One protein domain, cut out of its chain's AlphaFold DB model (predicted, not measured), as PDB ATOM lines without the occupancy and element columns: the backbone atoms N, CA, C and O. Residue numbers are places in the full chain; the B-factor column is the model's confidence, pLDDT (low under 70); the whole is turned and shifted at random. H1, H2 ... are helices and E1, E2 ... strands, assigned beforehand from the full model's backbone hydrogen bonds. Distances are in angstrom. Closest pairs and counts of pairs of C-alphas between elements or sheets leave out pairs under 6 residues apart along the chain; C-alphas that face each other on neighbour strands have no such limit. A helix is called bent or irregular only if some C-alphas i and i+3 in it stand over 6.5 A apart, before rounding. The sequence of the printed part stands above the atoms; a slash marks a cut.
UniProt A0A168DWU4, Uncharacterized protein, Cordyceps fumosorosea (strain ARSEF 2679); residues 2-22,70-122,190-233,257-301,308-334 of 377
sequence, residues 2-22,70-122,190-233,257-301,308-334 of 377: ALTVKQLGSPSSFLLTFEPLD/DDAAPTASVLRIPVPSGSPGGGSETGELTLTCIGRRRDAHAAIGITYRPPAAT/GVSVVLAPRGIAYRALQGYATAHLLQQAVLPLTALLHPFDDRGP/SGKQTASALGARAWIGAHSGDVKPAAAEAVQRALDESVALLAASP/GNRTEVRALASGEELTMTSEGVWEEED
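What this domain is: This is residues 2 to 22, 70 to 122, 190 to 233, 257 to 301 and 308 to 334 of the 377 residues of an uncharacterized protein of Cordyceps fumosorosea (strain ARSEF 2679) (UniProt A0A168DWU4). A wide, twisted seven-stranded sheet, E3 to E9, has helices H1 and H2 packed over one face, while a small three-stranded sheet, E2, E1 and E10, covers part of the opposite face, so that the two sheets form a partial sandwich. The long helix H3 packs by its first part on the edge strand E9, and residues 295 to 301 at its far end stick out. The printed part has 190 residues, with three named helices and ten named strands in the order E1 E2 E3 E4 E5 E6 H1 E7 H2 E8 H3 E9 E10; the class is mixed, helices and strands, with under half of the residues in named elements. The large sheet, order E3 E4 E5 E6 E7 E8 E9, is mixed, and the small one is antiparallel. The whole is compact, with a radius of gyration of the C-alphas of 17.0 A and spans of 59 by 45 by 44 A.

Where its parts are: E1, residues 2 to 7, begins with C-alpha 2 at (42.492, -22.752, -1.878) and is 16.3 A long, and E2, residues 14 to 19, is 15.8 A long. After a cut come E3, residues 79 to 83, E4, residues 95 to 102 and 22.7 A long, and E5, residues 111 to 117 and 19.9 A long. After the next cut, E6 holds residues 191 to 195, H1 residues 202 to 213 and E7 residues 223 to 225. H1 is irregular: C-alphas 204 and 207 are 7.2 A apart. H2, residues 258 to 265, precedes E8, residues 269 to 271. H3, residues 280 to 298, is 26.8 A long and ends with C-alpha 298 at (21.015, -1.722, 2.801). E9, residues 312 to 314, and E10, residues 321 to 325, follow the last cut; C-alpha 325 is at (38.951, -19.418, -1.911).

How they stand to each other: The large sheet is twisted, with C-alphas up to 4.0 A off its best plane. E3, E4 and E5 form a meander, each strand the antiparallel neighbour of the one before; N 81 and O 97 are 2.8 A apart, and N 98 and O 115 are 2.8 A apart. E5 and E6 are antiparallel, with N 114 and O 193 at 2.8 A. E6, H1 and E7 form a strand-helix-strand unit, two parallel neighbour strands with a helix between, whose crossover is right-handed; N 225 and O 194 are 2.8 A apart. E7 and E8 are parallel, with N 271 and O 224 at 2.8 A, as are E8 and E9, with N 270 and O 312 at 2.8 A. H1 is over E5 at a height over the sheet of 9.7 A and runs along the strands, at 22 degrees to E5 on the local plane. H2 is on the same face, at a height over the sheet of 9.3 A. H1 and H2 touch, the closest C-alphas being those of Tyr 202 and Thr 261, 4.7 A apart, at a shallow tilt of 29 degrees, the same way. H3 is on this sheet too; its closest C-alphas to E9 are Gln 287 and Val 313, 5.5 A apart. H2 and H3 are close but not clearly touching. The two sheets form a sandwich, two sheets face to face, their facing parts 8.8 A centre to centre. E1 and E2 are a hairpin, with N 4 and O 17 at 2.9 A; E1 and E10 are antiparallel, with N 5 and O 322 at 2.8 A. In H2 and H3 every O i to N i+4 pair is within hydrogen-bond range; in H1, 6 of 8 are.

The domain as a whole: The C-alphas farthest apart, those of Gly 89 and Pro 233, are 60.0 A apart. Four cuts leave out residues 23 to 69, 123 to 189, 234 to 256 and 302 to 307, with C-alpha gaps of 36.3, 15.3, 16.1 and 19.2 A. Of the links printed whole, E3 to E4 is long. The mean pLDDT of the printed part is 87.3; 18 residues are under 70, among them 230 to 233, 274 to 278 and 332 to 334.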
ATOM      1  N   ALA A   2      42.683 -22.825  -3.318       88.12
ATOM      2  CA  ALA A   2      42.492 -22.752  -1.878       88.12
ATOM      3  C   ALA A   2      43.657 -21.993  -1.226       88.12
ATOM      4  O   ALA A   2      44.825 -22.161  -1.577       88.12
ATOM      5  N   LEU A   3      43.309 -21.121  -0.290       92.69
ATOM      6  CA  LEU A   3      44.192 -20.497   0.673       92.69
ATOM      7  C   LEU A   3      43.848 -21.071   2.034       92.69
ATOM      8  O   LEU A   3      42.736 -20.888   2.520       92.69
ATOM      9  N   THR A   4      44.839 -21.664   2.664       92.19
ATOM     10  CA  THR A   4      44.743 -22.151   4.028       92.19
ATOM     11  C   THR A   4      45.515 -21.211   4.936       92.19
ATOM     12  O   THR A   4      46.689 -20.919   4.693       92.19
ATOM     13  N   VAL A   5      44.857 -20.724   5.983       92.19
ATOM     14  CA  VAL A   5      45.451 -19.870   7.011       92.19
ATOM     15  C   VAL A   5      45.460 -20.632   8.324       92.19
ATOM     16  O   VAL A   5      44.406 -20.879   8.898       92.19
ATOM     17  N   LYS A   6      46.649 -20.959   8.825       90.69
ATOM     18  CA  LYS A   6      46.823 -21.635  10.112       90.69
ATOM     19  C   LYS A   6      47.495 -20.713  11.111       90.69
ATOM     20  O   LYS A   6      48.577 -20.182  10.836       90.69
ATOM     21  N   GLN A   7      46.884 -20.520  12.275       88.00
ATOM     22  CA  GLN A   7      47.513 -19.754  13.345       88.00
ATOM     23  C   GLN A   7      48.548 -20.619  14.060       88.00
ATOM     24  O   GLN A   7      48.271 -21.722  14.525       88.00
ATOM     25  N   LEU A   8      49.770 -20.107  14.149       86.00
ATOM     26  CA  LEU A   8      50.859 -20.770  14.853       86.00
ATOM     27  C   LEU A   8      50.826 -20.395  16.342       86.00
ATOM     28  O   LEU A   8      50.023 -19.575  16.780       86.00
ATOM     29  N   GLY A   9      51.767 -20.930  17.123       76.56
ATOM     30  CA  GLY A   9      51.870 -20.681  18.569       76.56
ATOM     31  C   GLY A   9      52.134 -19.226  18.994       76.56
ATOM     32  O   GLY A   9      52.365 -18.972  20.172       76.56
ATOM     33  N   SER A  10      52.136 -18.265  18.066       81.12
ATOM     34  CA  SER A  10      52.219 -16.834  18.361       81.12
ATOM     35  C   SER A  10      51.095 -16.078  17.646       81.12
ATOM     36  O   SER A  10      50.772 -16.381  16.500       81.12
ATOM     37  N   PRO A  11      50.554 -15.026  18.275       72.31
ATOM     38  CA  PRO A  11      49.379 -14.281  17.805       72.31
ATOM     39  C   PRO A  11      49.518 -13.527  16.484       72.31
ATOM     40  O   PRO A  11      48.559 -12.982  15.944       72.31
ATOM     41  N   SER A  12      50.749 -13.376  16.019       79.69
ATOM     42  CA  SER A  12      51.074 -12.695  14.769       79.69
ATOM     43  C   SER A  12      51.823 -13.621  13.820       79.69
ATOM     44  O   SER A  12      52.461 -13.156  12.877       79.69
ATOM     45  N   SER A  13      51.780 -14.923  14.102       85.75
ATOM     46  CA  SER A  13      52.464 -15.954  13.347       85.75
ATOM     47  C   SER A  13      51.418 -16.816  12.660       85.75
ATOM     48  O   SER A  13      50.657 -17.517  13.318       85.75
ATOM     49  N   PHE A  14      51.408 -16.768  11.335       89.19
ATOM     50  CA  PHE A  14      50.487 -17.534  10.507       89.19
ATOM     51  C   PHE A  14      51.281 -18.342   9.489       89.19
ATOM     52  O   PHE A  14      52.279 -17.851   8.952       89.19
ATOM     53  N   LEU A  15      50.832 -19.562   9.227       91.00
ATOM     54  CA  LEU A  15      51.237 -20.339   8.067       91.00
ATOM     55  C   LEU A  15      50.171 -20.146   6.989       91.00
ATOM     56  O   LEU A  15      48.985 -20.330   7.249       91.00
ATOM     57  N   LEU A  16      50.612 -19.724   5.805       93.25
ATOM     58  CA  LEU A  16      49.762 -19.578   4.631       93.25
ATOM     59  C   LEU A  16      50.146 -20.666   3.635       93.25
ATOM     60  O   LEU A  16      51.294 -20.690   3.180       93.25
ATOM     61  N   THR A  17      49.196 -21.524   3.290       91.44
ATOM     62  CA  THR A  17      49.364 -22.548   2.256       91.44
ATOM     63  C   THR A  17      48.493 -22.175   1.064       91.44
ATOM     64  O   THR A  17      47.328 -21.819   1.230       91.44
ATOM     65  N   PHE A  18      49.071 -22.203  -0.136       90.25
ATOM     66  CA  PHE A  18      48.358 -21.954  -1.387       90.25
ATOM     67  C   PHE A  18      48.308 -23.262  -2.162       90.25
ATOM     68  O   PHE A  18      49.345 -23.725  -2.638       90.25
ATOM     69  N   GLU A  19      47.119 -23.838  -2.284       87.12
ATOM     70  CA  GLU A  19      46.922 -25.126  -2.940       87.12
ATOM     71  C   GLU A  19      46.008 -24.979  -4.162       87.12
ATOM     72  O   GLU A  19      44.981 -24.278  -4.123       87.12
ATOM     73  N   PRO A  20      46.358 -25.623  -5.287       80.19
ATOM     74  CA  PRO A  20      45.395 -25.910  -6.336       80.19
ATOM     75  C   PRO A  20      44.180 -26.631  -5.759       80.19
ATOM     76  O   PRO A  20      44.318 -27.493  -4.900       80.19
ATOM     77  N   LEU A  21      42.984 -26.281  -6.241       71.00
ATOM     78  CA  LEU A  21      41.788 -27.084  -5.974       71.00
ATOM     79  C   LEU A  21      41.857 -28.326  -6.869       71.00
ATOM     80  O   LEU A  21      41.082 -28.449  -7.811       71.00
ATOM     81  N   ASP A  22      42.838 -29.193  -6.644       62.78
ATOM     82  CA  ASP A  22      42.808 -30.514  -7.248       62.78
ATOM     83  C   ASP A  22      41.802 -31.329  -6.439       62.78
ATOM     84  O   ASP A  22      41.944 -31.524  -5.237       62.78
ATOM     85  N   ASP A  70      55.838   1.739  -2.974       95.50
ATOM     86  CA  ASP A  70      55.956   3.119  -3.431       95.50
ATOM     87  C   ASP A  70      54.913   3.373  -4.522       95.50
ATOM     88  O   ASP A  70      54.916   2.732  -5.576       95.50
ATOM     89  N   ASP A  71      54.028   4.335  -4.269       93.94
ATOM     90  CA  ASP A  71      52.967   4.720  -5.199       93.94
ATOM     91  C   ASP A  71      53.528   5.300  -6.508       93.94
ATOM     92  O   ASP A  71      52.864   5.234  -7.542       93.94
ATOM     93  N   ALA A  72      54.753   5.840  -6.487       95.62
ATOM     94  CA  ALA A  72      55.413   6.368  -7.677       95.62
ATOM     95  C   ALA A  72      55.978   5.267  -8.593       95.62
ATOM     96  O   ALA A  72      56.158   5.499  -9.789       95.62
ATOM     97  N   ALA A  73      56.260   4.077  -8.052       95.44
ATOM     98  CA  ALA A  73      56.929   2.991  -8.769       95.44
ATOM     99  C   ALA A  73      56.329   1.609  -8.432       95.44
ATOM    100  O   ALA A  73      57.055   0.700  -8.015       95.44
ATOM    101  N   PRO A  74      55.017   1.398  -8.661       92.62
ATOM    102  CA  PRO A  74      54.293   0.217  -8.182       92.62
ATOM    103  C   PRO A  74      54.880  -1.110  -8.686       92.62
ATOM    104  O   PRO A  74      54.874  -2.107  -7.969       92.62
ATOM    105  N   THR A  75      55.436  -1.139  -9.899       91.88
ATOM    106  CA  THR A  75      56.028  -2.350 -10.490       91.88
ATOM    107  C   THR A  75      57.377  -2.730  -9.877       91.88
ATOM    108  O   THR A  75      57.672  -3.919  -9.776       91.88
ATOM    109  N   ALA A  76      58.179  -1.755  -9.442       93.44
ATOM    110  CA  ALA A  76      59.473  -1.982  -8.789       93.44
ATOM    111  C   ALA A  76      59.331  -2.305  -7.290       93.44
ATOM    112  O   ALA A  76      60.246  -2.835  -6.661       93.44
ATOM    113  N   SER A  77      58.166  -2.005  -6.723       95.50
ATOM    114  CA  SER A  77      57.844  -2.165  -5.306       95.50
ATOM    115  C   SER A  77      57.345  -3.557  -4.910       95.50
ATOM    116  O   SER A  77      56.909  -3.758  -3.773       95.50
ATOM    117  N   VAL A  78      57.397  -4.528  -5.821       96.88
ATOM    118  CA  VAL A  78      56.841  -5.868  -5.625       96.88
ATOM    119  C   VAL A  78      57.892  -6.925  -5.939       96.88
ATOM    120  O   VAL A  78      58.503  -6.918  -7.003       96.88
ATOM    121  N   LEU A  79      58.081  -7.865  -5.014       97.25
ATOM    122  CA  LEU A  79      58.886  -9.059  -5.235       97.25
ATOM    123  C   LEU A  79      58.005 -10.103  -5.913       97.25
ATOM    124  O   LEU A  79      56.985 -10.488  -5.349       97.25
ATOM    125  N   ARG A  80      58.410 -10.558  -7.098       96.69
ATOM    126  CA  ARG A  80      57.700 -11.560  -7.897       96.69
ATOM    127  C   ARG A  80      58.456 -12.881  -7.842       96.69
ATOM    128  O   ARG A  80      59.644 -12.926  -8.152       96.69
ATOM    129  N   ILE A  81      57.775 -13.939  -7.422       95.88
ATOM    130  CA  ILE A  81      58.311 -15.294  -7.321       95.88
ATOM    131  C   ILE A  81      57.528 -16.160  -8.315       95.88
ATOM    132  O   ILE A  81      56.319 -16.333  -8.129       95.88
ATOM    133  N   PRO A  82      58.172 -16.687  -9.372       94.88
ATOM    134  CA  PRO A  82      57.507 -17.582 -10.307       94.88
ATOM    135  C   PRO A  82      57.132 -18.889  -9.604       94.88
ATOM    136  O   PRO A  82      57.936 -19.466  -8.873       94.88
ATOM    137  N   VAL A  83      55.911 -19.357  -9.842       92.50
ATOM    138  CA  VAL A  83      55.385 -20.625  -9.330       92.50
ATOM    139  C   VAL A  83      55.362 -21.613 -10.496       92.50
ATOM    140  O   VAL A  83      54.541 -21.448 -11.403       92.50
ATOM    141  N   PRO A  84      56.264 -22.610 -10.529       90.00
ATOM    142  CA  PRO A  84      56.337 -23.563 -11.631       90.00
ATOM    143  C   PRO A  84      55.000 -24.269 -11.859       90.00
ATOM    144  O   PRO A  84      54.328 -24.678 -10.912       90.00
ATOM    145  N   SER A  85      54.623 -24.447 -13.122       86.62
ATOM    146  CA  SER A  85      53.539 -25.358 -13.476       86.62
ATOM    147  C   SER A  85      54.014 -26.799 -13.295       86.62
ATOM    148  O   SER A  85      55.051 -27.166 -13.843       86.62
ATOM    149  N   GLY A  86      53.243 -27.637 -12.603       80.62
ATOM    150  CA  GLY A  86      53.553 -29.067 -12.463       80.62
ATOM    151  C   GLY A  86      53.423 -29.874 -13.763       80.62
ATOM    152  O   GLY A  86      53.757 -31.054 -13.780       80.62
ATOM    153  N   SER A  87      52.936 -29.267 -14.854       80.12
ATOM    154  CA  SER A  87      52.782 -29.954 -16.134       80.12
ATOM    155  C   SER A  87      54.142 -30.123 -16.830       80.12
ATOM    156  O   SER A  87      54.773 -29.120 -17.169       80.12
ATOM    157  N   PRO A  88      54.592 -31.362 -17.100       74.50
ATOM    158  CA  PRO A  88      55.869 -31.630 -17.765       74.50
ATOM    159  C   PRO A  88      55.899 -31.209 -19.249       74.50
ATOM    160  O   PRO A  88      56.947 -31.278 -19.887       74.50
ATOM    161  N   GLY A  89      54.777 -30.751 -19.817       74.25
ATOM    162  CA  GLY A  89      54.713 -30.179 -21.162       74.25
ATOM    163  C   GLY A  89      54.850 -28.659 -21.111       74.25
ATOM    164  O   GLY A  89      53.917 -27.980 -20.693       74.25
ATOM    165  N   GLY A  90      55.998 -28.129 -21.544       65.12
ATOM    166  CA  GLY A  90      56.448 -26.731 -21.404       65.12
ATOM    167  C   GLY A  90      55.641 -25.625 -22.109       65.12
ATOM    168  O   GLY A  90      56.233 -24.734 -22.707       65.12
ATOM    169  N   GLY A  91      54.308 -25.657 -22.044       73.12
ATOM    170  CA  GLY A  91      53.406 -24.620 -22.561       73.12
ATOM    171  C   GLY A  91      52.441 -24.024 -21.529       73.12
ATOM    172  O   GLY A  91      51.556 -23.256 -21.907       73.12
ATOM    173  N   SER A  92      52.558 -24.381 -20.246       76.94
ATOM    174  CA  SER A  92      51.712 -23.809 -19.191       76.94
ATOM    175  C   SER A  92      52.246 -22.443 -18.758       76.94
ATOM    176  O   SER A  92      53.451 -22.276 -18.557       76.94
ATOM    177  N   GLU A  93      51.352 -21.465 -18.586       85.56
ATOM    178  CA  GLU A  93      51.717 -20.181 -17.982       85.56
ATOM    179  C   GLU A  93      52.205 -20.446 -16.551       85.56
ATOM    180  O   GLU A  93      51.557 -21.159 -15.780       85.56
ATOM    181  N   THR A  94      53.377 -19.913 -16.207       90.06
ATOM    182  CA  THR A  94      53.920 -20.004 -14.847       90.06
ATOM    183  C   THR A  94      53.037 -19.181 -13.912       90.06
ATOM    184  O   THR A  94      52.639 -18.068 -14.253       90.06
ATOM    185  N   GLY A  95      52.716 -19.725 -12.740       92.81
ATOM    186  CA  GLY A  95      52.016 -18.964 -11.712       92.81
ATOM    187  C   GLY A  95      52.917 -17.882 -11.126       92.81
ATOM    188  O   GLY A  95      54.119 -17.827 -11.389       92.81
ATOM    189  N   GLU A  96      52.354 -17.020 -10.295       95.25
ATOM    190  CA  GLU A  96      53.088 -15.898  -9.726       95.25
ATOM    191  C   GLU A  96      52.657 -15.632  -8.286       95.25
ATOM    192  O   GLU A  96      51.483 -15.410  -7.997       95.25
ATOM    193  N   LEU A  97      53.630 -15.614  -7.375       95.94
ATOM    194  CA  LEU A  97      53.468 -15.119  -6.015       95.94
ATOM    195  C   LEU A  97      54.123 -13.743  -5.918       95.94
ATOM    196  O   LEU A  97      55.308 -13.576  -6.200       95.94
ATOM    197  N   THR A  98      53.359 -12.754  -5.481       97.44
ATOM    198  CA  THR A  98      53.839 -11.387  -5.284       97.44
ATOM    199  C   THR A  98      53.835 -11.022  -3.810       97.44
ATOM    200  O   THR A  98      52.878 -11.322  -3.095       97.44
ATOM    201  N   LEU A  99      54.902 -10.366  -3.363       97.56
ATOM    202  CA  LEU A  99      55.094  -9.948  -1.978       97.56
ATOM    203  C   LEU A  99      55.574  -8.497  -1.926       97.56
ATOM    204  O   LEU A  99      56.490  -8.106  -2.651       97.56
ATOM    205  N   THR A 100      54.998  -7.697  -1.034       97.50
ATOM    206  CA  THR A 100      55.443  -6.318  -0.792       97.50
ATOM    207  C   THR A 100      55.234  -5.915   0.664       97.50
ATOM    208  O   THR A 100      54.327  -6.403   1.336       97.50
ATOM    209  N   CYS A 101      56.086  -5.031   1.172       96.88
ATOM    210  CA  CYS A 101      55.921  -4.406   2.477       96.88
ATOM    211  C   CYS A 101      55.205  -3.063   2.307       96.88
ATOM    212  O   CYS A 101      55.699  -2.190   1.603       96.88
ATOM    213  N   ILE A 102      54.094  -2.854   3.003       96.12
ATOM    214  CA  ILE A 102      53.277  -1.639   2.924       96.12
ATOM    215  C   ILE A 102      53.380  -0.869   4.241       96.12
ATOM    216  O   ILE A 102      53.402  -1.461   5.318       96.12
ATOM    217  N   GLY A 103      53.444   0.457   4.168       91.44
ATOM    218  CA  GLY A 103      53.645   1.343   5.317       91.44
ATOM    219  C   GLY A 103      54.933   2.147   5.181       91.44
ATOM    220  O   GLY A 103      55.731   1.916   4.276       91.44
ATOM    221  N   ARG A 104      55.160   3.137   6.051       83.69
ATOM    222  CA  ARG A 104      56.375   3.954   5.940       83.69
ATOM    223  C   ARG A 104      57.548   3.271   6.622       83.69
ATOM    224  O   ARG A 104      57.404   2.550   7.604       83.69
ATOM    225  N   ARG A 105      58.755   3.601   6.162       73.38
ATOM    226  CA  ARG A 105      60.036   3.059   6.655       73.38
ATOM    227  C   ARG A 105      60.239   3.155   8.179       73.38
ATOM    228  O   ARG A 105      61.077   2.432   8.717       73.38
ATOM    229  N   ARG A 106      59.533   4.062   8.862       75.31
ATOM    230  CA  ARG A 106      59.623   4.288  10.316       75.31
ATOM    231  C   ARG A 106      58.329   3.971  11.069       75.31
ATOM    232  O   ARG A 106      58.309   4.126  12.287       75.31
ATOM    233  N   ASP A 107      57.282   3.526  10.383       68.56
ATOM    234  CA  ASP A 107      55.990   3.321  11.021       68.56
ATOM    235  C   ASP A 107      55.950   1.961  11.716       68.56
ATOM    236  O   ASP A 107      56.382   0.939  11.182       68.56
ATOM    237  N   ALA A 108      55.387   1.942  12.924       73.12
ATOM    238  CA  ALA A 108      55.158   0.714  13.678       73.12
ATOM    239  C   ALA A 108      54.065  -0.179  13.051       73.12
ATOM    240  O   ALA A 108      53.923  -1.327  13.460       73.12
ATOM    241  N   HIS A 109      53.329   0.333  12.061       83.25
ATOM    242  CA  HIS A 109      52.155  -0.270  11.426       83.25
ATOM    243  C   HIS A 109      52.465  -0.780  10.011       83.25
ATOM    244  O   HIS A 109      51.730  -0.509   9.063       83.25
ATOM    245  N   ALA A 110      53.600  -1.464   9.849       91.25
ATOM    246  CA  ALA A 110      53.919  -2.116   8.585       91.25
ATOM    247  C   ALA A 110      52.973  -3.303   8.350       91.25
ATOM    248  O   ALA A 110      52.703  -4.085   9.267       91.25
ATOM    249  N   ALA A 111      52.507  -3.442   7.115       94.94
ATOM    250  CA  ALA A 111      51.753  -4.585   6.634       94.94
ATOM    251  C   ALA A 111      52.519  -5.294   5.514       94.94
ATOM    252  O   ALA A 111      53.454  -4.746   4.931       94.94
ATOM    253  N   ILE A 112      52.116  -6.517   5.204       96.69
ATOM    254  CA  ILE A 112      52.633  -7.285   4.078       96.69
ATOM    255  C   ILE A 112      51.467  -7.550   3.132       96.69
ATOM    256  O   ILE A 112      50.458  -8.126   3.534       96.69
ATOM    257  N   GLY A 113      51.606  -7.094   1.890       97.69
ATOM    258  CA  GLY A 113      50.709  -7.437   0.796       97.69
ATOM    259  C   GLY A 113      51.193  -8.709   0.117       97.69
ATOM    260  O   GLY A 113      52.368  -8.812  -0.238       97.69
ATOM    261  N   ILE A 114      50.290  -9.668  -0.044       97.75
ATOM    262  CA  ILE A 114      50.540 -10.956  -0.684       97.75
ATOM    263  C   ILE A 114      49.478 -11.134  -1.764       97.75
ATOM    264  O   ILE A 114      48.288 -10.985  -1.489       97.75
ATOM    265  N   THR A 115      49.879 -11.464  -2.988       97.06
ATOM    266  CA  THR A 115      48.931 -11.972  -3.989       97.06
ATOM    267  C   THR A 115      49.493 -13.211  -4.649       97.06
ATOM    268  O   THR A 115      50.694 -13.279  -4.899       97.06
ATOM    269  N   TYR A 116      48.632 -14.186  -4.892       96.19
ATOM    270  CA  TYR A 116      48.978 -15.451  -5.512       96.19
ATOM    271  C   TYR A 116      48.091 -15.664  -6.730       96.19
ATOM    272  O   TYR A 116      46.863 -15.695  -6.622       96.19
ATOM    273  N   ARG A 117      48.722 -15.825  -7.888       93.81
ATOM    274  CA  ARG A 117      48.086 -16.239  -9.129       93.81
ATOM    275  C   ARG A 117      48.553 -17.657  -9.444       93.81
ATOM    276  O   ARG A 117      49.760 -17.881  -9.549       93.81
ATOM    277  N   PRO A 118      47.636 -18.617  -9.604       91.31
ATOM    278  CA  PRO A 118      48.044 -19.966  -9.941       91.31
ATOM    279  C   PRO A 118      48.616 -20.061 -11.355       91.31
ATOM    280  O   PRO A 118      48.273 -19.231 -12.203       91.31
ATOM    281  N   PRO A 119      49.427 -21.094 -11.640       89.81
ATOM    282  CA  PRO A 119      49.770 -21.446 -13.009       89.81
ATOM    283  C   PRO A 119      48.481 -21.688 -13.797       89.81
ATOM    284  O   PRO A 119      47.674 -22.544 -13.426       89.81
ATOM    285  N   ALA A 120      48.250 -20.913 -14.856       82.44
ATOM    286  CA  ALA A 120      47.103 -21.161 -15.712       82.44
ATOM    287  C   ALA A 120      47.409 -22.415 -16.531       82.44
ATOM    288  O   ALA A 120      48.335 -22.428 -17.349       82.44
ATOM    289  N   ALA A 121      46.625 -23.472 -16.315       66.12
ATOM    290  CA  ALA A 121      46.551 -24.563 -17.265       66.12
ATOM    291  C   ALA A 121      45.915 -23.980 -18.525       66.12
ATOM    292  O   ALA A 121      44.694 -23.875 -18.614       66.12
ATOM    293  N   THR A 122      46.742 -23.516 -19.465       61.59
ATOM    294  CA  THR A 122      46.265 -23.057 -20.766       61.59
ATOM    295  C   THR A 122      45.393 -24.183 -21.314       61.59
ATOM    296  O   THR A 122      45.925 -25.278 -21.540       61.59
ATOM    297  N   GLY A 190      43.043 -15.026  -8.893       92.12
ATOM    298  CA  GLY A 190      44.084 -15.024  -7.873       92.12
ATOM    299  C   GLY A 190      43.527 -14.766  -6.473       92.12
ATOM    300  O   GLY A 190      42.413 -14.269  -6.297       92.12
ATOM    301  N   VAL A 191      44.339 -15.092  -5.478       95.19
ATOM    302  CA  VAL A 191      44.075 -14.849  -4.060       95.19
ATOM    303  C   VAL A 191      44.877 -13.636  -3.604       95.19
ATOM    304  O   VAL A 191      46.017 -13.442  -4.032       95.19
ATOM    305  N   SER A 192      44.312 -12.826  -2.711       97.06
ATOM    306  CA  SER A 192      44.994 -11.678  -2.110       97.06
ATOM    307  C   SER A 192      44.871 -11.668  -0.588       97.06
ATOM    308  O   SER A 192      43.790 -11.836  -0.023       97.06
ATOM    309  N   VAL A 193      45.998 -11.449   0.084       97.62
ATOM    310  CA  VAL A 193      46.099 -11.419   1.543       97.62
ATOM    311  C   VAL A 193      46.830 -10.156   1.981       97.62
ATOM    312  O   VAL A 193      47.859  -9.790   1.411       97.62
ATOM    313  N   VAL A 194      46.318  -9.488   3.012       97.38
ATOM    314  CA  VAL A 194      47.031  -8.407   3.706       97.38
ATOM    315  C   VAL A 194      47.265  -8.820   5.152       97.38
ATOM    316  O   VAL A 194      46.316  -8.995   5.911       97.38
ATOM    317  N   LEU A 195      48.535  -8.940   5.540       95.88
ATOM    318  CA  LEU A 195      48.955  -9.234   6.907       95.88
ATOM    319  C   LEU A 195      49.401  -7.948   7.606       95.88
ATOM    320  O   LEU A 195      50.442  -7.386   7.280       95.88
ATOM    321  N   ALA A 196      48.629  -7.496   8.587       94.44
ATOM    322  CA  ALA A 196      48.850  -6.269   9.342       94.44
ATOM    323  C   ALA A 196      48.742  -6.539  10.854       94.44
ATOM    324  O   ALA A 196      47.781  -6.109  11.488       94.44
ATOM    325  N   PRO A 197      49.727  -7.213  11.478       89.88
ATOM    326  CA  PRO A 197      49.633  -7.684  12.867       89.88
ATOM    327  C   PRO A 197      49.514  -6.555  13.900       89.88
ATOM    328  O   PRO A 197      49.080  -6.771  15.025       89.88
ATOM    329  N   ARG A 198      49.903  -5.330  13.529       87.50
ATOM    330  CA  ARG A 198      49.803  -4.129  14.377       87.50
ATOM    331  C   ARG A 198      48.720  -3.165  13.893       87.50
ATOM    332  O   ARG A 198      48.672  -2.024  14.343       87.50
ATOM    333  N   GLY A 199      47.885  -3.620  12.964       91.25
ATOM    334  CA  GLY A 199      46.894  -2.831  12.252       91.25
ATOM    335  C   GLY A 199      47.496  -1.948  11.160       91.25
ATOM    336  O   GLY A 199      48.649  -1.528  11.257       91.25
ATOM    337  N   ILE A 200      46.716  -1.672  10.114       92.50
ATOM    338  CA  ILE A 200      47.041  -0.695   9.067       92.50
ATOM    339  C   ILE A 200      45.775   0.021   8.570       92.50
ATOM    340  O   ILE A 200      44.729  -0.588   8.341       92.50
ATOM    341  N   ALA A 201      45.850   1.349   8.442       92.50
ATOM    342  CA  ALA A 201      44.712   2.139   7.988       92.50
ATOM    343  C   ALA A 201      44.537   1.986   6.480       92.50
ATOM    344  O   ALA A 201      45.524   2.002   5.742       92.50
ATOM    345  N   TYR A 202      43.286   1.954   6.013       94.88
ATOM    346  CA  TYR A 202      42.984   1.893   4.583       94.88
ATOM    347  C   TYR A 202      43.736   2.954   3.772       94.88
ATOM    348  O   TYR A 202      44.277   2.647   2.720       94.88
ATOM    349  N   ARG A 203      43.870   4.182   4.294       93.69
ATOM    350  CA  ARG A 203      44.614   5.260   3.621       93.69
ATOM    351  C   ARG A 203      46.063   4.879   3.285       93.69
ATOM    352  O   ARG A 203      46.571   5.317   2.264       93.69
ATOM    353  N   ALA A 204      46.723   4.082   4.127       93.62
ATOM    354  CA  ALA A 204      48.082   3.603   3.870       93.62
ATOM    355  C   ALA A 204      48.122   2.427   2.876       93.62
ATOM    356  O   ALA A 204      49.142   2.212   2.233       93.62
ATOM    357  N   LEU A 205      47.021   1.681   2.742       95.94
ATOM    358  CA  LEU A 205      46.853   0.615   1.751       95.94
ATOM    359  C   LEU A 205      46.289   1.115   0.417       95.94
ATOM    360  O   LEU A 205      46.312   0.367  -0.553       95.94
ATOM    361  N   GLN A 206      45.752   2.336   0.361       95.94
ATOM    362  CA  GLN A 206      44.953   2.813  -0.765       95.94
ATOM    363  C   GLN A 206      45.717   2.727  -2.087       95.94
ATOM    364  O   GLN A 206      45.197   2.146  -3.034       95.94
ATOM    365  N   GLY A 207      46.956   3.224  -2.134       96.69
ATOM    366  CA  GLY A 207      47.777   3.168  -3.343       96.69
ATOM    367  C   GLY A 207      48.113   1.739  -3.779       96.69
ATOM    368  O   GLY A 207      47.958   1.403  -4.953       96.69
ATOM    369  N   TYR A 208      48.425   0.850  -2.828       97.50
ATOM    370  CA  TYR A 208      48.598  -0.585  -3.085       97.50
ATOM    371  C   TYR A 208      47.326  -1.244  -3.630       97.50
ATOM    372  O   TYR A 208      47.371  -1.999  -4.602       97.50
ATOM    373  N   ALA A 209      46.168  -0.932  -3.047       97.38
ATOM    374  CA  ALA A 209      44.893  -1.471  -3.493       97.38
ATOM    375  C   ALA A 209      44.557  -1.015  -4.919       97.38
ATOM    376  O   ALA A 209      44.175  -1.835  -5.755       97.38
ATOM    377  N   THR A 210      44.737   0.274  -5.216       96.62
ATOM    378  CA  THR A 210      44.370   0.834  -6.519       96.62
ATOM    379  C   THR A 210      45.356   0.491  -7.627       96.62
ATOM    380  O   THR A 210      44.938   0.289  -8.762       96.62
ATOM    381  N   ALA A 211      46.653   0.432  -7.322       96.56
ATOM    382  CA  ALA A 211      47.677   0.211  -8.334       96.56
ATOM    383  C   ALA A 211      48.078  -1.261  -8.470       96.56
ATOM    384  O   ALA A 211      48.391  -1.674  -9.573       96.56
ATOM    385  N   HIS A 212      48.049  -2.076  -7.408       96.75
ATOM    386  CA  HIS A 212      48.417  -3.497  -7.504       96.75
ATOM    387  C   HIS A 212      47.200  -4.412  -7.479       96.75
ATOM    388  O   HIS A 212      46.961  -5.138  -8.441       96.75
ATOM    389  N   LEU A 213      46.390  -4.364  -6.414       97.06
ATOM    390  CA  LEU A 213      45.301  -5.338  -6.235       97.06
ATOM    391  C   LEU A 213      44.239  -5.252  -7.344       97.06
ATOM    392  O   LEU A 213      43.775  -6.287  -7.827       97.06
ATOM    393  N   LEU A 214      43.881  -4.039  -7.784       95.56
ATOM    394  CA  LEU A 214      42.986  -3.846  -8.930       95.56
ATOM    395  C   LEU A 214      43.604  -4.332 -10.247       95.56
ATOM    396  O   LEU A 214      42.920  -5.006 -11.011       95.56
ATOM    397  N   GLN A 215      44.880  -4.029 -10.509       94.25
ATOM    398  CA  GLN A 215      45.553  -4.443 -11.749       94.25
ATOM    399  C   GLN A 215      45.695  -5.962 -11.855       94.25
ATOM    400  O   GLN A 215      45.574  -6.517 -12.943       94.25
ATOM    401  N   GLN A 216      45.911  -6.638 -10.726       93.94
ATOM    402  CA  GLN A 216      45.957  -8.098 -10.655       93.94
ATOM    403  C   GLN A 216      44.557  -8.744 -10.648       93.94
ATOM    404  O   GLN A 216      44.454  -9.966 -10.615       93.94
ATOM    405  N   ALA A 217      43.474  -7.952 -10.669       93.88
ATOM    406  CA  ALA A 217      42.088  -8.422 -10.580       93.88
ATOM    407  C   ALA A 217      41.813  -9.333  -9.359       93.88
ATOM    408  O   ALA A 217      40.955 -10.218  -9.396       93.88
ATOM    409  N   VAL A 218      42.520  -9.088  -8.250       94.56
ATOM    410  CA  VAL A 218      42.429  -9.877  -7.007       94.56
ATOM    411  C   VAL A 218      41.576  -9.203  -5.925       94.56
ATOM    412  O   VAL A 218      41.673  -9.566  -4.756       94.56
ATOM    413  N   LEU A 219      40.748  -8.216  -6.292       94.94
ATOM    414  CA  LEU A 219      39.696  -7.658  -5.428       94.94
ATOM    415  C   LEU A 219      38.323  -8.257  -5.778       94.94
ATOM    416  O   LEU A 219      38.103  -8.544  -6.959       94.94
ATOM    417  N   PRO A 220      37.397  -8.466  -4.814       95.25
ATOM    418  CA  PRO A 220      37.517  -8.287  -3.353       95.25
ATOM    419  C   PRO A 220      38.689  -9.033  -2.704       95.25
ATOM    420  O   PRO A 220      39.063 -10.104  -3.186       95.25
ATOM    421  N   LEU A 221      39.258  -8.449  -1.639       96.38
ATOM    422  CA  LEU A 221      40.391  -9.022  -0.904       96.38
ATOM    423  C   LEU A 221      40.002 -10.384  -0.310       96.38
ATOM    424  O   LEU A 221      38.964 -10.491   0.337       96.38
ATOM    425  N   THR A 222      40.829 -11.416  -0.485       96.25
ATOM    426  CA  THR A 222      40.504 -12.751   0.049       96.25
ATOM    427  C   THR A 222      40.577 -12.774   1.574       96.25
ATOM    428  O   THR A 222      39.589 -13.109   2.222       96.25
ATOM    429  N   ALA A 223      41.698 -12.339   2.158       97.12
ATOM    430  CA  ALA A 223      41.877 -12.323   3.609       97.12
ATOM    431  C   ALA A 223      42.579 -11.058   4.120       97.12
ATOM    432  O   ALA A 223      43.615 -10.635   3.598       97.12
ATOM    433  N   LEU A 224      42.052 -10.488   5.201       96.88
ATOM    434  CA  LEU A 224      42.689  -9.448   5.999       96.88
ATOM    435  C   LEU A 224      43.077 -10.031   7.361       96.88
ATOM    436  O   LEU A 224      42.210 -10.298   8.188       96.88
ATOM    437  N   LEU A 225      44.374 -10.193   7.617       95.56
ATOM    438  CA  LEU A 225      44.901 -10.632   8.910       95.56
ATOM    439  C   LEU A 225      45.280  -9.381   9.703       95.56
ATOM    440  O   LEU A 225      46.360  -8.815   9.521       95.56
ATOM    441  N   HIS A 226      44.364  -8.902  10.535       93.12
ATOM    442  CA  HIS A 226      44.448  -7.597  11.187       93.12
ATOM    443  C   HIS A 226      43.885  -7.706  12.607       93.12
ATOM    444  O   HIS A 226      42.858  -8.363  12.784       93.12
ATOM    445  N   PRO A 227      44.496  -7.076  13.630       90.44
ATOM    446  CA  PRO A 227      43.946  -7.088  14.980       90.44
ATOM    447  C   PRO A 227      42.516  -6.546  14.973       90.44
ATOM    448  O   PRO A 227      42.195  -5.629  14.214       90.44
ATOM    449  N   PHE A 228      41.647  -7.110  15.802       88.44
ATOM    450  CA  PHE A 228      40.309  -6.558  15.949       88.44
ATOM    451  C   PHE A 228      40.370  -5.159  16.551       88.44
ATOM    452  O   PHE A 228      41.269  -4.839  17.331       88.44
ATOM    453  N   ASP A 229      39.412  -4.322  16.160       79.62
ATOM    454  CA  ASP A 229      39.244  -3.001  16.750       79.62
ATOM    455  C   ASP A 229      38.802  -3.212  18.198       79.62
ATOM    456  O   ASP A 229      37.618  -3.402  18.466       79.62
ATOM    457  N   ASP A 230      39.769  -3.246  19.112       61.31
ATOM    458  CA  ASP A 230      39.540  -3.538  20.519       61.31
ATOM    459  C   ASP A 230      38.614  -2.464  21.114       61.31
ATOM    460  O   ASP A 230      38.998  -1.328  21.425       61.31
ATOM    461  N   ARG A 231      37.327  -2.800  21.166       53.06
ATOM    462  CA  ARG A 231      36.298  -2.105  21.927       53.06
ATOM    463  C   ARG A 231      35.827  -3.044  23.023       53.06
ATOM    464  O   ARG A 231      34.650  -3.378  23.099       53.06
ATOM    465  N   GLY A 232      36.726  -3.400  23.933       47.12
ATOM    466  CA  GLY A 232      36.272  -3.520  25.309       47.12
ATOM    467  C   GLY A 232      35.670  -2.166  25.726       47.12
ATOM    468  O   GLY A 232      36.369  -1.150  25.631       47.12
ATOM    469  N   PRO A 233      34.397  -2.078  26.160       44.53
ATOM    470  CA  PRO A 233      34.019  -0.981  27.033       44.53
ATOM    471  C   PRO A 233      34.945  -1.112  28.236       44.53
ATOM    472  O   PRO A 233      34.994  -2.168  28.855       44.53
ATOM    473  N   SER A 257      41.066   1.613  12.095       79.56
ATOM    474  CA  SER A 257      39.877   0.772  12.119       79.56
ATOM    475  C   SER A 257      40.040  -0.365  11.121       79.56
ATOM    476  O   SER A 257      39.900  -0.163   9.911       79.56
ATOM    477  N   GLY A 258      40.309  -1.563  11.634       90.06
ATOM    478  CA  GLY A 258      40.273  -2.796  10.860       90.06
ATOM    479  C   GLY A 258      38.933  -2.960  10.148       90.06
ATOM    480  O   GLY A 258      38.916  -3.355   8.986       90.06
ATOM    481  N   LYS A 259      37.829  -2.514  10.769       91.62
ATOM    482  CA  LYS A 259      36.495  -2.504  10.150       91.62
ATOM    483  C   LYS A 259      36.453  -1.651   8.880       91.62
ATOM    484  O   LYS A 259      35.950  -2.102   7.852       91.62
ATOM    485  N   GLN A 260      36.983  -0.426   8.937       92.25
ATOM    486  CA  GLN A 260      37.046   0.455   7.767       92.25
ATOM    487  C   GLN A 260      37.919  -0.157   6.668       92.25
ATOM    488  O   GLN A 260      37.536  -0.138   5.502       92.25
ATOM    489  N   THR A 261      39.074  -0.713   7.039       94.69
ATOM    490  CA  THR A 261      39.993  -1.352   6.094       94.69
ATOM    491  C   THR A 261      39.370  -2.581   5.427       94.69
ATOM    492  O   THR A 261      39.424  -2.690   4.204       94.69
ATOM    493  N   ALA A 262      38.728  -3.463   6.197       95.19
ATOM    494  CA  ALA A 262      38.032  -4.643   5.690       95.19
ATOM    495  C   ALA A 262      36.913  -4.258   4.714       95.19
ATOM    496  O   ALA A 262      36.868  -4.766   3.596       95.19
ATOM    497  N   SER A 263      36.061  -3.303   5.099       93.44
ATOM    498  CA  SER A 263      34.953  -2.836   4.262       93.44
ATOM    499  C   SER A 263      35.441  -2.165   2.973       93.44
ATOM    500  O   SER A 263      34.937  -2.476   1.896       93.44
ATOM    501  N   ALA A 264      36.459  -1.302   3.049       94.31
ATOM    502  CA  ALA A 264      36.979  -0.579   1.888       94.31
ATOM    503  C   ALA A 264      37.700  -1.483   0.871       94.31
ATOM    504  O   ALA A 264      37.709  -1.181  -0.320       94.31
ATOM    505  N   LEU A 265      38.297  -2.590   1.323       95.94
ATOM    506  CA  LEU A 265      38.921  -3.593   0.451       95.94
ATOM    507  C   LEU A 265      37.945  -4.687  -0.004       95.94
ATOM    508  O   LEU A 265      38.327  -5.557  -0.790       95.94
ATOM    509  N   GLY A 266      36.708  -4.668   0.504       95.25
ATOM    510  CA  GLY A 266      35.748  -5.749   0.317       95.25
ATOM    511  C   GLY A 266      36.305  -7.086   0.800       95.25
ATOM    512  O   GLY A 266      36.184  -8.074   0.089       95.25
ATOM    513  N   ALA A 267      36.993  -7.108   1.945       95.94
ATOM    514  CA  ALA A 267      37.601  -8.325   2.469       95.94
ATOM    515  C   ALA A 267      36.549  -9.426   2.638       95.94
ATOM    516  O   ALA A 267      35.475  -9.171   3.180       95.94
ATOM    517  N   ARG A 268      36.850 -10.642   2.186       95.31
ATOM    518  CA  ARG A 268      35.970 -11.802   2.371       95.31
ATOM    519  C   ARG A 268      36.146 -12.422   3.744       95.31
ATOM    520  O   ARG A 268      35.154 -12.713   4.391       95.31
ATOM    521  N   ALA A 269      37.384 -12.539   4.210       95.94
ATOM    522  CA  ALA A 269      37.695 -12.940   5.573       95.94
ATOM    523  C   ALA A 269      38.468 -11.834   6.305       95.94
ATOM    524  O   ALA A 269      39.413 -11.256   5.765       95.94
ATOM    525  N   TRP A 270      38.094 -11.561   7.551       95.62
ATOM    526  CA  TRP A 270      38.856 -10.760   8.501       95.62
ATOM    527  C   TRP A 270      39.259 -11.643   9.683       95.62
ATOM    528  O   TRP A 270      38.451 -11.974  10.550       95.62
ATOM    529  N   ILE A 271      40.537 -12.010   9.710       94.44
ATOM    530  CA  ILE A 271      41.121 -12.872  10.732       94.44
ATOM    531  C   ILE A 271      41.852 -12.011  11.761       94.44
ATOM    532  O   ILE A 271      42.704 -11.187  11.414       94.44
ATOM    533  N   GLY A 272      41.524 -12.204  13.036       91.50
ATOM    534  CA  GLY A 272      42.140 -11.479  14.144       91.50
ATOM    535  C   GLY A 272      43.590 -11.900  14.380       91.50
ATOM    536  O   GLY A 272      43.848 -13.027  14.781       91.50
ATOM    537  N   ALA A 273      44.541 -10.980  14.205       77.44
ATOM    538  CA  ALA A 273      45.941 -11.181  14.587       77.44
ATOM    539  C   ALA A 273      46.205 -10.567  15.971       77.44
ATOM    540  O   ALA A 273      46.619  -9.407  16.051       77.44
ATOM    541  N   HIS A 274      45.904 -11.265  17.076       69.06
ATOM    542  CA  HIS A 274      46.170 -10.706  18.410       69.06
ATOM    543  C   HIS A 274      46.564 -11.701  19.508       69.06
ATOM    544  O   HIS A 274      46.280 -12.893  19.452       69.06
ATOM    545  N   SER A 275      47.300 -11.144  20.481       56.25
ATOM    546  CA  SER A 275      48.081 -11.768  21.549       56.25
ATOM    547  C   SER A 275      47.267 -12.595  22.529       56.25
ATOM    548  O   SER A 275      46.784 -12.078  23.524       56.25
ATOM    549  N   GLY A 276      47.203 -13.901  22.267       55.06
ATOM    550  CA  GLY A 276      47.181 -14.952  23.289       55.06
ATOM    551  C   GLY A 276      45.867 -15.215  24.022       55.06
ATOM    552  O   GLY A 276      45.781 -16.250  24.664       55.06
ATOM    553  N   ASP A 277      44.862 -14.343  23.924       58.16
ATOM    554  CA  ASP A 277      43.610 -14.523  24.681       58.16
ATOM    555  C   ASP A 277      42.392 -13.888  23.985       58.16
ATOM    556  O   ASP A 277      41.480 -13.342  24.615       58.16
ATOM    557  N   VAL A 278      42.389 -13.881  22.645       60.41
ATOM    558  CA  VAL A 278      41.229 -13.378  21.902       60.41
ATOM    559  C   VAL A 278      40.092 -14.363  22.083       60.41
ATOM    560  O   VAL A 278      40.049 -15.422  21.461       60.41
ATOM    561  N   LYS A 279      39.145 -13.985  22.934       73.00
ATOM    562  CA  LYS A 279      37.912 -14.739  23.105       73.00
ATOM    563  C   LYS A 279      37.141 -14.713  21.781       73.00
ATOM    564  O   LYS A 279      37.032 -13.635  21.188       73.00
ATOM    565  N   PRO A 280      36.535 -15.832  21.348       80.44
ATOM    566  CA  PRO A 280      35.666 -15.867  20.165       80.44
ATOM    567  C   PRO A 280      34.576 -14.778  20.210       80.44
ATOM    568  O   PRO A 280      34.231 -14.191  19.187       80.44
ATOM    569  N   ALA A 281      34.156 -14.381  21.417       85.06
ATOM    570  CA  ALA A 281      33.266 -13.248  21.670       85.06
ATOM    571  C   ALA A 281      33.710 -11.917  21.021       85.06
ATOM    572  O   ALA A 281      32.864 -11.113  20.633       85.06
ATOM    573  N   ALA A 282      35.018 -11.656  20.890       85.81
ATOM    574  CA  ALA A 282      35.520 -10.452  20.228       85.81
ATOM    575  C   ALA A 282      35.250 -10.489  18.716       85.81
ATOM    576  O   ALA A 282      34.776  -9.497  18.160       85.81
ATOM    577  N   ALA A 283      35.488 -11.633  18.065       89.31
ATOM    578  CA  ALA A 283      35.166 -11.816  16.651       89.31
ATOM    579  C   ALA A 283      33.656 -11.700  16.409       89.31
ATOM    580  O   ALA A 283      33.243 -10.980  15.507       89.31
ATOM    581  N   GLU A 284      32.824 -12.304  17.264       90.06
ATOM    582  CA  GLU A 284      31.362 -12.187  17.175       90.06
ATOM    583  C   GLU A 284      30.869 -10.744  17.348       90.06
ATOM    584  O   GLU A 284      29.977 -10.291  16.630       90.06
ATOM    585  N   ALA A 285      31.441  -9.998  18.297       89.56
ATOM    586  CA  ALA A 285      31.107  -8.590  18.496       89.56
ATOM    587  C   ALA A 285      31.458  -7.748  17.264       89.56
ATOM    588  O   ALA A 285      30.665  -6.899  16.846       89.56
ATOM    589  N   VAL A 286      32.616  -8.008  16.656       90.00
ATOM    590  CA  VAL A 286      33.052  -7.343  15.426       90.00
ATOM    591  C   VAL A 286      32.178  -7.745  14.235       90.00
ATOM    592  O   VAL A 286      31.773  -6.861  13.480       90.00
ATOM    593  N   GLN A 287      31.828  -9.028  14.093       92.75
ATOM    594  CA  GLN A 287      30.910  -9.516  13.060       92.75
ATOM    595  C   GLN A 287      29.557  -8.812  13.166       92.75
ATOM    596  O   GLN A 287      29.094  -8.234  12.185       92.75
ATOM    597  N   ARG A 288      28.966  -8.772  14.368       90.44
ATOM    598  CA  ARG A 288      27.692  -8.087  14.625       90.44
ATOM    599  C   ARG A 288      27.771  -6.610  14.255       90.44
ATOM    600  O   ARG A 288      26.917  -6.110  13.531       90.44
ATOM    601  N   ALA A 289      28.829  -5.922  14.683       89.06
ATOM    602  CA  ALA A 289      29.027  -4.516  14.350       89.06
ATOM    603  C   ALA A 289      29.193  -4.287  12.838       89.06
ATOM    604  O   ALA A 289      28.832  -3.219  12.335       89.06
ATOM    605  N   LEU A 290      29.785  -5.235  12.106       89.50
ATOM    606  CA  LEU A 290      29.912  -5.160  10.654       89.50
ATOM    607  C   LEU A 290      28.561  -5.380   9.968       89.50
ATOM    608  O   LEU A 290      28.173  -4.562   9.130       89.50
ATOM    609  N   ASP A 291      27.829  -6.412  10.377       89.75
ATOM    610  CA  ASP A 291      26.497  -6.729   9.866       89.75
ATOM    611  C   ASP A 291      25.522  -5.560  10.100       89.75
ATOM    612  O   ASP A 291      24.800  -5.175   9.183       89.75
ATOM    613  N   GLU A 292      25.569  -4.910  11.268       88.81
ATOM    614  CA  GLU A 292      24.798  -3.693  11.562       88.81
ATOM    615  C   GLU A 292      25.121  -2.552  10.587       88.81
ATOM    616  O   GLU A 292      24.216  -1.909  10.057       88.81
ATOM    617  N   SER A 293      26.403  -2.302  10.289       86.69
ATOM    618  CA  SER A 293      26.758  -1.271   9.301       86.69
ATOM    619  C   SER A 293      26.313  -1.615   7.883       86.69
ATOM    620  O   SER A 293      25.936  -0.714   7.140       86.69
ATOM    621  N   VAL A 294      26.333  -2.896   7.510       86.62
ATOM    622  CA  VAL A 294      25.830  -3.344   6.207       86.62
ATOM    623  C   VAL A 294      24.311  -3.183   6.145       86.62
ATOM    624  O   VAL A 294      23.798  -2.671   5.152       86.62
ATOM    625  N   ALA A 295      23.592  -3.533   7.215       87.00
ATOM    626  CA  ALA A 295      22.145  -3.364   7.311       87.00
ATOM    627  C   ALA A 295      21.725  -1.887   7.218       87.00
ATOM    628  O   ALA A 295      20.784  -1.563   6.496       87.00
ATOM    629  N   LEU A 296      22.459  -0.980   7.877       87.06
ATOM    630  CA  LEU A 296      22.216   0.464   7.792       87.06
ATOM    631  C   LEU A 296      22.396   1.013   6.368       87.06
ATOM    632  O   LEU A 296      21.653   1.904   5.963       87.06
ATOM    633  N   LEU A 297      23.346   0.477   5.596       83.69
ATOM    634  CA  LEU A 297      23.533   0.848   4.188       83.69
ATOM    635  C   LEU A 297      22.453   0.233   3.281       83.69
ATOM    636  O   LEU A 297      21.992   0.884   2.346       83.69
ATOM    637  N   ALA A 298      22.027  -0.999   3.570       82.62
ATOM    638  CA  ALA A 298      21.015  -1.722   2.801       82.62
ATOM    639  C   ALA A 298      19.578  -1.218   3.030       82.62
ATOM    640  O   ALA A 298      18.705  -1.481   2.210       82.62
ATOM    641  N   ALA A 299      19.321  -0.466   4.104       81.19
ATOM    642  CA  ALA A 299      18.011   0.121   4.393       81.19
ATOM    643  C   ALA A 299      17.559   1.193   3.373       81.19
ATOM    644  O   ALA A 299      16.434   1.686   3.461       81.19
ATOM    645  N   SER A 300      18.394   1.547   2.387       82.44
ATOM    646  CA  SER A 300      17.956   2.351   1.242       82.44
ATOM    647  C   SER A 300      16.972   1.559   0.361       82.44
ATOM    648  O   SER A 300      17.333   0.504  -0.168       82.44
ATOM    649  N   PRO A 301      15.730   2.044   0.166       76.25
ATOM    650  CA  PRO A 301      14.693   1.304  -0.545       76.25
ATOM    651  C   PRO A 301      15.088   1.069  -2.011       76.25
ATOM    652  O   PRO A 301      15.265   2.015  -2.775       76.25
ATOM    653  N   GLY A 308      26.626 -11.942  -1.955       65.81
ATOM    654  CA  GLY A 308      28.006 -12.363  -2.231       65.81
ATOM    655  C   GLY A 308      29.141 -11.577  -1.560       65.81
ATOM    656  O   GLY A 308      30.295 -11.948  -1.765       65.81
ATOM    657  N   ASN A 309      28.861 -10.514  -0.795       73.69
ATOM    658  CA  ASN A 309      29.902  -9.586  -0.305       73.69
ATOM    659  C   ASN A 309      29.974  -9.470   1.229       73.69
ATOM    660  O   ASN A 309      30.357  -8.421   1.751       73.69
ATOM    661  N   ARG A 310      29.573 -10.505   1.974       90.25
ATOM    662  CA  ARG A 310      29.713 -10.490   3.434       90.25
ATOM    663  C   ARG A 310      31.164 -10.792   3.811       90.25
ATOM    664  O   ARG A 310      31.722 -11.775   3.336       90.25
ATOM    665  N   THR A 311      31.761  -9.952   4.652       94.69
ATOM    666  CA  THR A 311      33.033 -10.277   5.307       94.69
ATOM    667  C   THR A 311      32.755 -11.184   6.498       94.69
ATOM    668  O   THR A 311      31.960 -10.832   7.374       94.69
ATOM    669  N   GLU A 312      33.436 -12.318   6.545       95.06
ATOM    670  CA  GLU A 312      33.447 -13.234   7.675       95.06
ATOM    671  C   GLU A 312      34.574 -12.887   8.639       95.06
ATOM    672  O   GLU A 312      35.740 -12.797   8.258       95.06
ATOM    673  N   VAL A 313      34.231 -12.690   9.903       94.31
ATOM    674  CA  VAL A 313      35.163 -12.337  10.967       94.31
ATOM    675  C   VAL A 313      35.456 -13.587  11.791       94.31
ATOM    676  O   VAL A 313      34.546 -14.176  12.371       94.31
ATOM    677  N   ARG A 314      36.728 -13.994  11.864       93.69
ATOM    678  CA  ARG A 314      37.158 -15.219  12.565       93.69
ATOM    679  C   ARG A 314      38.315 -14.931  13.521       93.69
ATOM    680  O   ARG A 314      39.290 -14.273  13.152       93.69
ATOM    681  N   ALA A 315      38.219 -15.426  14.753       91.88
ATOM    682  CA  ALA A 315      39.348 -15.519  15.676       91.88
ATOM    683  C   ALA A 315      39.873 -16.953  15.612       91.88
ATOM    684  O   ALA A 315      39.120 -17.854  15.957       91.88
ATOM    685  N   LEU A 316      41.117 -17.148  15.170       90.50
ATOM    686  CA  LEU A 316      41.725 -18.477  15.152       90.50
ATOM    687  C   LEU A 316      42.405 -18.755  16.498       90.50
ATOM    688  O   LEU A 316      43.114 -17.909  17.052       90.50
ATOM    689  N   ALA A 317      42.197 -19.947  17.039       87.50
ATOM    690  CA  ALA A 317      42.998 -20.477  18.129       87.50
ATOM    691  C   ALA A 317      44.370 -20.941  17.610       87.50
ATOM    692  O   ALA A 317      44.573 -21.186  16.422       87.50
ATOM    693  N   SER A 318      45.352 -21.079  18.505       85.69
ATOM    694  CA  SER A 318      46.642 -21.673  18.132       85.69
ATOM    695  C   SER A 318      46.436 -23.098  17.616       85.69
ATOM    696  O   SER A 318      45.901 -23.937  18.333       85.69
ATOM    697  N   GLY A 319      46.912 -23.378  16.404       85.88
ATOM    698  CA  GLY A 319      46.739 -24.661  15.724       85.88
ATOM    699  C   GLY A 319      45.476 -24.754  14.865       85.88
ATOM    700  O   GLY A 319      45.419 -25.646  14.023       85.88
ATOM    701  N   GLU A 320      44.522 -23.831  15.026       88.81
ATOM    702  CA  GLU A 320      43.326 -23.755  14.186       88.81
ATOM    703  C   GLU A 320      43.686 -23.303  12.769       88.81
ATOM    704  O   GLU A 320      44.635 -22.539  12.538       88.81
ATOM    705  N   GLU A 321      42.905 -23.800  11.820       90.69
ATOM    706  CA  GLU A 321      43.126 -23.667  10.396       90.69
ATOM    707  C   GLU A 321      41.827 -23.251   9.706       90.69
ATOM    708  O   GLU A 321      40.750 -23.736  10.041       90.69
ATOM    709  N   LEU A 322      41.936 -22.324   8.757       92.00
ATOM    710  CA  LEU A 322      40.817 -21.804   7.985       92.00
ATOM    711  C   LEU A 322      41.145 -21.867   6.502       92.00
ATOM    712  O   LEU A 322      42.068 -21.189   6.040       92.00
ATOM    713  N   THR A 323      40.347 -22.624   5.760       93.00
ATOM    714  CA  THR A 323      40.461 -22.735   4.307       93.00
ATOM    715  C   THR A 323      39.478 -21.788   3.632       93.00
ATOM    716  O   THR A 323      38.327 -21.635   4.036       93.00
ATOM    717  N   MET A 324      39.934 -21.098   2.594       92.50
ATOM    718  CA  MET A 324      39.121 -20.165   1.825       92.50
ATOM    719  C   MET A 324      39.558 -20.103   0.371       92.50
ATOM    720  O   MET A 324      40.694 -20.402   0.023       92.50
ATOM    721  N   THR A 325      38.665 -19.656  -0.494       90.69
ATOM    722  CA  THR A 325      38.951 -19.418  -1.911       90.69
ATOM    723  C   THR A 325      38.733 -17.957  -2.275       90.69
ATOM    724  O   THR A 325      38.322 -17.134  -1.454       90.69
ATOM    725  N   SER A 326      38.961 -17.607  -3.544       86.94
ATOM    726  CA  SER A 326      38.611 -16.281  -4.066       86.94
ATOM    727  C   SER A 326      37.130 -15.931  -3.913       86.94
ATOM    728  O   SER A 326      36.794 -14.755  -4.072       86.94
ATOM    729  N   GLU A 327      36.262 -16.903  -3.618       86.69
ATOM    730  CA  GLU A 327      34.817 -16.733  -3.478       86.69
ATOM    731  C   GLU A 327      34.343 -16.590  -2.027       86.69
ATOM    732  O   GLU A 327      33.309 -15.968  -1.798       86.69
ATOM    733  N   GLY A 328      35.122 -17.040  -1.044       87.31
ATOM    734  CA  GLY A 328      34.734 -16.970   0.364       87.31
ATOM    735  C   GLY A 328      35.423 -18.026   1.212       87.31
ATOM    736  O   GLY A 328      36.291 -18.752   0.725       87.31
ATOM    737  N   VAL A 329      35.036 -18.088   2.481       87.44
ATOM    738  CA  VAL A 329      35.451 -19.156   3.393       87.44
ATOM    739  C   VAL A 329      34.826 -20.468   2.927       87.44
ATOM    740  O   VAL A 329      33.687 -20.485   2.468       87.44
ATOM    741  N   TRP A 330      35.610 -21.541   2.958       83.25
ATOM    742  CA  TRP A 330      35.142 -22.891   2.667       83.25
ATOM    743  C   TRP A 330      34.948 -23.607   3.999       83.25
ATOM    744  O   TRP A 330      35.921 -23.839   4.714       83.25
ATOM    745  N   GLU A 331      33.700 -23.919   4.342       79.38
ATOM    746  CA  GLU A 331      33.402 -24.783   5.480       79.38
ATOM    747  C   GLU A 331      33.447 -26.236   4.989       79.38
ATOM    748  O   GLU A 331      32.844 -26.581   3.977       79.38
ATOM    749  N   GLU A 332      34.199 -27.094   5.677       66.50
ATOM    750  CA  GLU A 332      34.373 -28.506   5.295       66.50
ATOM    751  C   GLU A 332      33.029 -29.268   5.259       66.50
ATOM    752  O   GLU A 332      32.869 -30.226   4.504       66.50
ATOM    753  N   GLU A 333      32.028 -28.774   5.999       65.69
ATOM    754  CA  GLU A 333      30.648 -29.275   6.001       65.69
ATOM    755  C   GLU A 333      29.967 -29.159   4.615       65.69
ATOM    756  O   GLU A 333      29.109 -29.981   4.295       65.69
ATOM    757  N   ASP A 334      30.379 -28.220   3.752       62.47
ATOM    758  CA  ASP A 334      29.792 -28.028   2.413       62.47
ATOM    759  C   ASP A 334      30.222 -29.107   1.397       62.47
ATOM    760  O   ASP A 334      29.595 -29.257   0.347       62.47
TER     761      ASP A 334